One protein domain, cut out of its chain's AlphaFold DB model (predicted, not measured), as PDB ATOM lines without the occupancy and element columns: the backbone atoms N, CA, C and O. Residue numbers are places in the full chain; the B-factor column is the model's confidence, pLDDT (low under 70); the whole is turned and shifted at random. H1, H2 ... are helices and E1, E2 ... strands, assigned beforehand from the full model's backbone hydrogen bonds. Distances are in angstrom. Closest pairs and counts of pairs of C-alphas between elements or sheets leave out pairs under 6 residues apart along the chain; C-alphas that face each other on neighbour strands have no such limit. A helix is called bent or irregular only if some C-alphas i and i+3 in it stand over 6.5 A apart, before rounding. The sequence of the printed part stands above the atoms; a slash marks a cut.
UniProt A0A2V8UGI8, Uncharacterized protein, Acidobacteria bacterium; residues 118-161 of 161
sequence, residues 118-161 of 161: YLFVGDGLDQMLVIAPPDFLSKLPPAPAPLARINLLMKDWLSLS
ATOM      1  N   TYR A 118      -0.163  82.926 158.838       96.62
ATOM      2  CA  TYR A 118      -1.317  82.039 158.891       96.62
ATOM      3  C   TYR A 118      -1.664  81.755 160.352       96.62
ATOM      4  O   TYR A 118      -0.838  81.226 161.098       96.62
ATOM      5  N   LEU A 119      -2.874  82.132 160.764       95.44
ATOM      6  CA  LEU A 119      -3.384  81.924 162.116       95.44
ATOM      7  C   LEU A 119      -4.600  81.002 162.049       95.44
ATOM      8  O   LEU A 119      -5.598  81.324 161.405       95.44
ATOM      9  N   PHE A 120      -4.510  79.867 162.732       94.62
ATOM     10  CA  PHE A 120      -5.517  78.813 162.726       94.62
ATOM     11  C   PHE A 120      -6.128  78.669 164.115       94.62
ATOM     12  O   PHE A 120      -5.445  78.285 165.066       94.62
ATOM     13  N   VAL A 121      -7.418  78.978 164.225       91.12
ATOM     14  CA  VAL A 121      -8.164  78.993 165.492       91.12
ATOM     15  C   VAL A 121      -9.373  78.073 165.408       91.12
ATOM     16  O   VAL A 121     -10.037  78.023 164.378       91.12
ATOM     17  N   GLY A 122      -9.679  77.345 166.474       88.25
ATOM     18  CA  GLY A 122     -10.950  76.636 166.616       88.25
ATOM     19  C   GLY A 122     -11.763  77.282 167.724       88.25
ATOM     20  O   GLY A 122     -11.203  77.640 168.759       88.25
ATOM     21  N   ASP A 123     -13.069  77.437 167.519       83.69
ATOM     22  CA  ASP A 123     -13.955  77.788 168.632       83.69
ATOM     23  C   ASP A 123     -13.839  76.710 169.721       83.69
ATOM     24  O   ASP A 123     -13.656  75.543 169.399       83.69
ATOM     25  N   GLY A 124     -13.863  77.090 170.998       82.56
ATOM     26  CA  GLY A 124     -13.681  76.154 172.116       82.56
ATOM     27  C   GLY A 124     -12.289  75.513 172.262       82.56
ATOM     28  O   GLY A 124     -12.125  74.670 173.143       82.56
ATOM     29  N   LEU A 125     -11.293  75.888 171.447       84.19
ATOM     30  CA  LEU A 125      -9.896  75.485 171.639       84.19
ATOM     31  C   LEU A 125      -9.113  76.584 172.365       84.19
ATOM     32  O   LEU A 125      -9.085  77.732 171.929       84.19
ATOM     33  N   ASP A 126      -8.379  76.206 173.412       88.12
ATOM     34  CA  ASP A 126      -7.483  77.116 174.147       88.12
ATOM     35  C   ASP A 126      -6.127  77.326 173.442       88.12
ATOM     36  O   ASP A 126      -5.190  77.901 173.999       88.12
ATOM     37  N   GLN A 127      -5.993  76.821 172.214       88.62
ATOM     38  CA  GLN A 127      -4.758  76.823 171.442       88.62
ATOM     39  C   GLN A 127      -5.008  77.340 170.026       88.62
ATOM     40  O   GLN A 127      -6.055  77.109 169.423       88.62
ATOM     41  N   MET A 128      -4.001  78.024 169.490       91.69
ATOM     42  CA  MET A 128      -3.955  78.516 168.118       91.69
ATOM     43  C   MET A 128      -2.658  78.029 167.482       91.69
ATOM     44  O   MET A 128      -1.591  78.150 168.086       91.69
ATOM     45  N   LEU A 129      -2.739  77.528 166.251       92.56
ATOM     46  CA  LEU A 129      -1.557  77.225 165.452       92.56
ATOM     47  C   LEU A 129      -1.193  78.457 164.620       92.56
ATOM     48  O   LEU A 129      -2.049  79.044 163.957       92.56
ATOM     49  N   VAL A 130       0.083  78.838 164.647       95.31
ATOM     50  CA  VAL A 130       0.605  79.967 163.872       95.31
ATOM     51  C   VAL A 130       1.756  79.495 163.001       95.31
ATOM     52  O   VAL A 130       2.725  78.926 163.498       95.31
ATOM     53  N   ILE A 131       1.665  79.774 161.704       96.19
ATOM     54  CA  ILE A 131       2.767  79.632 160.751       96.19
ATOM     55  C   ILE A 131       3.010  81.024 160.192       96.19
ATOM     56  O   ILE A 131       2.130  81.584 159.551       96.19
ATOM     57  N   ALA A 132       4.160  81.626 160.464       96.50
ATOM     58  CA  ALA A 132       4.402  83.003 160.059       96.50
ATOM     59  C   ALA A 132       5.899  83.291 159.879       96.50
ATOM     60  O   ALA A 132       6.737  82.507 160.335       96.50
ATOM     61  N   PRO A 133       6.250  84.414 159.236       95.81
ATOM     62  CA  PRO A 133       7.631  84.858 159.118       95.81
ATOM     63  C   PRO A 133       8.248  85.187 160.497       95.81
ATOM     64  O   PRO A 133       7.514  85.524 161.434       95.81
ATOM     65  N   PRO A 134       9.587  85.130 160.651       95.06
ATOM     66  CA  PRO A 134      10.247  85.354 161.943       95.06
ATOM     67  C   PRO A 134       9.952  86.715 162.597       95.06
ATOM     68  O   PRO A 134       9.874  86.813 163.822       95.06
ATOM     69  N   ASP A 135       9.758  87.772 161.807       93.81
ATOM     70  CA  ASP A 135       9.410  89.110 162.299       93.81
ATOM     71  C   ASP A 135       7.997  89.169 162.896       93.81
ATOM     72  O   ASP A 135       7.772  89.914 163.846       93.81
ATOM     73  N   PHE A 136       7.060  88.354 162.401       95.31
ATOM     74  CA  PHE A 136       5.747  88.201 163.024       95.31
ATOM     75  C   PHE A 136       5.845  87.358 164.297       95.31
ATOM     76  O   PHE A 136       5.343  87.752 165.351       95.31
ATOM     77  N   LEU A 137       6.532  86.210 164.221       94.75
ATOM     78  CA  LEU A 137       6.658  85.277 165.345       94.75
ATOM     79  C   LEU A 137       7.348  85.916 166.556       94.75
ATOM     80  O   LEU A 137       6.910  85.716 167.683       94.75
ATOM     81  N   SER A 138       8.382  86.730 166.333       94.19
ATOM     82  CA  SER A 138       9.096  87.441 167.406       94.19
ATOM     83  C   SER A 138       8.245  88.481 168.145       94.19
ATOM     84  O   SER A 138       8.582  88.855 169.267       94.19
ATOM     85  N   LYS A 139       7.137  88.930 167.546       94.44
ATOM     86  CA  LYS A 139       6.195  89.885 168.143       94.44
ATOM     87  C   LYS A 139       4.990  89.213 168.806       94.44
ATOM     88  O   LYS A 139       4.167  89.913 169.405       94.44
ATOM     89  N   LEU A 140       4.855  87.886 168.705       93.94
ATOM     90  CA  LEU A 140       3.770  87.167 169.368       93.94
ATOM     91  C   LEU A 140       3.868  87.353 170.890       93.94
ATOM     92  O   LEU A 140       4.944  87.190 171.467       93.94
ATOM     93  N   PRO A 141       2.754  87.682 171.566       92.12
ATOM     94  CA  PRO A 141       2.740  87.734 173.019       92.12
ATOM     95  C   PRO A 141       2.970  86.329 173.607       92.12
ATOM     96  O   PRO A 141       2.521  85.341 173.019       92.12
ATOM     97  N   PRO A 142       3.628  86.220 174.775       90.31
ATOM     98  CA  PRO A 142       3.771  84.939 175.458       90.31
ATOM     99  C   PRO A 142       2.395  84.370 175.828       90.31
ATOM    100  O   PRO A 142       1.472  85.115 176.165       90.31
ATOM    101  N   ALA A 143       2.262  83.046 175.767       87.44
ATOM    102  CA  ALA A 143       1.041  82.363 176.177       87.44
ATOM    103  C   ALA A 143       0.912  82.327 177.718       87.44
ATOM    104  O   ALA A 143       1.926  82.166 178.402       87.44
ATOM    105  N   PRO A 144      -0.314  82.414 178.274       90.81
ATOM    106  CA  PRO A 144      -1.580  82.634 177.573       90.81
ATOM    107  C   PRO A 144      -1.749  84.099 177.141       90.81
ATOM    108  O   PRO A 144      -1.451  85.022 177.898       90.81
ATOM    109  N   ALA A 145      -2.278  84.314 175.933       89.62
ATOM    110  CA  ALA A 145      -2.495  85.647 175.381       89.62
ATOM    111  C   ALA A 145      -3.963  85.848 174.968       89.62
ATOM    112  O   ALA A 145      -4.506  85.014 174.241       89.62
ATOM    113  N   PRO A 146      -4.616  86.958 175.363       90.62
ATOM    114  CA  PRO A 146      -5.972  87.257 174.912       90.62
ATOM    115  C   PRO A 146      -6.044  87.454 173.392       90.62
ATOM    116  O   PRO A 146      -5.189  88.129 172.813       90.62
ATOM    117  N   LEU A 147      -7.127  86.991 172.753       88.56
ATOM    118  CA  LEU A 147      -7.368  87.199 171.313       88.56
ATOM    119  C   LEU A 147      -7.338  88.681 170.911       88.56
ATOM    120  O   LEU A 147      -6.879  89.017 169.822       88.56
ATOM    121  N   ALA A 148      -7.757  89.585 171.802       91.62
ATOM    122  CA  ALA A 148      -7.668  91.027 171.578       91.62
ATOM    123  C   ALA A 148      -6.219  91.498 171.357       91.62
ATOM    124  O   ALA A 148      -5.969  92.364 170.519       91.62
ATOM    125  N   ARG A 149      -5.246  90.901 172.058       92.69
ATOM    126  CA  ARG A 149      -3.828  91.234 171.886       92.69
ATOM    127  C   ARG A 149      -3.290  90.726 170.552       92.69
ATOM    128  O   ARG A 149      -2.535  91.442 169.902       92.69
ATOM    129  N   ILE A 150      -3.720  89.537 170.128       92.25
ATOM    130  CA  ILE A 150      -3.401  88.985 168.804       92.25
ATOM    131  C   ILE A 150      -4.008  89.856 167.696       92.25
ATOM    132  O   ILE A 150      -3.336  90.155 166.716       92.25
ATOM    133  N   ASN A 151      -5.244  90.334 167.871       91.31
ATOM    134  CA  ASN A 151      -5.889  91.241 166.920       91.31
ATOM    135  C   ASN A 151      -5.106  92.549 166.741       91.31
ATOM    136  O   ASN A 151      -4.863  92.958 165.608       91.31
ATOM    137  N   LEU A 152      -4.665  93.165 167.842       93.12
ATOM    138  CA  LEU A 152      -3.834  94.370 167.793       93.12
ATOM    139  C   LEU A 152      -2.498  94.119 167.085       93.12
ATOM    140  O   LEU A 152      -2.101  94.929 166.255       93.12
ATOM    141  N   LEU A 153      -1.840  92.987 167.360       93.94
ATOM    142  CA  LEU A 153      -0.612  92.596 166.665       93.94
ATOM    143  C   LEU A 153      -0.833  92.441 165.153       93.94
ATOM    144  O   LEU A 153      -0.025  92.923 164.367       93.94
ATOM    145  N   MET A 154      -1.921  91.785 164.737       92.50
ATOM    146  CA  MET A 154      -2.238  91.631 163.313       92.50
ATOM    147  C   MET A 154      -2.464  92.979 162.633       92.50
ATOM    148  O   MET A 154      -1.972  93.191 161.529       92.50
ATOM    149  N   LYS A 155      -3.193  93.892 163.284       91.81
ATOM    150  CA  LYS A 155      -3.426  95.243 162.762       91.81
ATOM    151  C   LYS A 155      -2.122  96.020 162.608       91.81
ATOM    152  O   LYS A 155      -1.872  96.544 161.530       91.81
ATOM    153  N   ASP A 156      -1.277  96.011 163.640       93.50
ATOM    154  CA  ASP A 156       0.047  96.644 163.613       93.50
ATOM    155  C   ASP A 156       0.918  96.080 162.482       93.50
ATOM    156  O   ASP A 156       1.448  96.827 161.662       93.50
ATOM    157  N   TRP A 157       0.998  94.751 162.366       92.56
ATOM    158  CA  TRP A 157       1.802  94.095 161.335       92.56
ATOM    159  C   TRP A 157       1.299  94.383 159.911       92.56
ATOM    160  O   TRP A 157       2.101  94.568 159.000       92.56
ATOM    161  N   LEU A 158      -0.020  94.494 159.726       89.94
ATOM    162  CA  LEU A 158      -0.643  94.884 158.459       89.94
ATOM    163  C   LEU A 158      -0.648  96.404 158.218       89.94
ATOM    164  O   LEU A 158      -1.156  96.844 157.188       89.94
ATOM    165  N   SER A 159      -0.098  97.209 159.136       90.00
ATOM    166  CA  SER A 159      -0.147  98.678 159.082       90.00
ATOM    167  C   SER A 159      -1.576  99.241 158.986       90.00
ATOM    168  O   SER A 159      -1.820 100.254 158.329       90.00
ATOM    169  N   LEU A 160      -2.536  98.573 159.633       78.44
ATOM    170  CA  LEU A 160      -3.926  99.008 159.748       78.44
ATOM    171  C   LEU A 160      -4.090  99.794 161.058       78.44
ATOM    172  O   LEU A 160      -3.872  99.241 162.136       78.44
ATOM    173  N   SER A 161      -4.461 101.074 160.952       58.53
ATOM    174  CA  SER A 161      -4.744 101.978 162.083       58.53
ATOM    175  C   SER A 161      -5.995 101.584 162.860       58.53
ATOM    176  O   SER A 161      -7.016 101.300 162.188       58.53
TER     177      SER A 161
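What this domain is: This is residues 118 to 161 of the 161 residues of an uncharacterized protein of Acidobacteria bacterium (UniProt A0A2V8UGI8). A small two-strand hairpin, E1 and E2, stands across from one helix, H2, and the two are joined at one end by the short helix H1 and by residues 138 to 146, which fold back from H1 to the beginning of H2. The turn at residues 122 to 127 makes one end of the longest axis, and the residues after H2 lie toward the other. The printed part has 44 residues, with two named strands and then two named helices in the order E1, E2, H1, H2; the sheet, E1 - E2, is antiparallel and the class is mixed, helices and strands. The whole is compact, with a radius of gyration of the C-alphas of 10.5 A, and the C-alphas span 29 by 21 by 17 A.

Where its parts are: Begin with the sheet and find C-alpha 118 at (-1.317, 82.039, 158.891); from there E1, residues 118 to 121, runs 10.0 A to Val 121. E2, residues 128 to 131, begins at C-alpha 128, at (-3.955, 78.516, 168.118), and also measures 10.0 A from first to last C-alpha. Look next at H1, residues 134 to 137, which measures 4.9 A. H2, residues 147 to 157, is the longest helix at 15.2 A and ends at C-alpha 157, at (1.802, 94.095, 161.335).

How they stand to each other: Look first at E1 and E2, a hairpin of antiparallel neighbours with 168 degrees between their directions. The C-alphas of Leu 119 and Val 130 face each other at 4.8 A. Look for N 118 and O 131 at 2.8 A, and for N 129 and O 120 at 3.0 A, both within hydrogen-bond range. From E2 a tight link of 2 residues leads to H1. H1 and H2 are close but not clearly touching: their closest C-alphas, those of Phe 136 and Trp 157, are 7.3 A apart. H2 is apart from both E1 and E2, and H1 is apart from E1. In H2 every O i to N i+4 pair is within hydrogen-bond range; H1, with 4 residues, is too short for such a pair, and its one O i to N i+3 pair is within range. Neither helix is bent.

The domain as a whole: The two C-alphas farthest apart are those of Gly 124 and Ser 159, at 29.3 A, while the C-alphas of Tyr 118 and Ser 161 are 20.5 A apart. The printed part has no cut and no long link; E1 to E2, with 6 residues between, and H1 to H2, with 9, are short links. The mean pLDDT of the printed part is 90.8, and one printed residue is under 70: Ser 161, the chain's last residue, so look there for the model's low confidence.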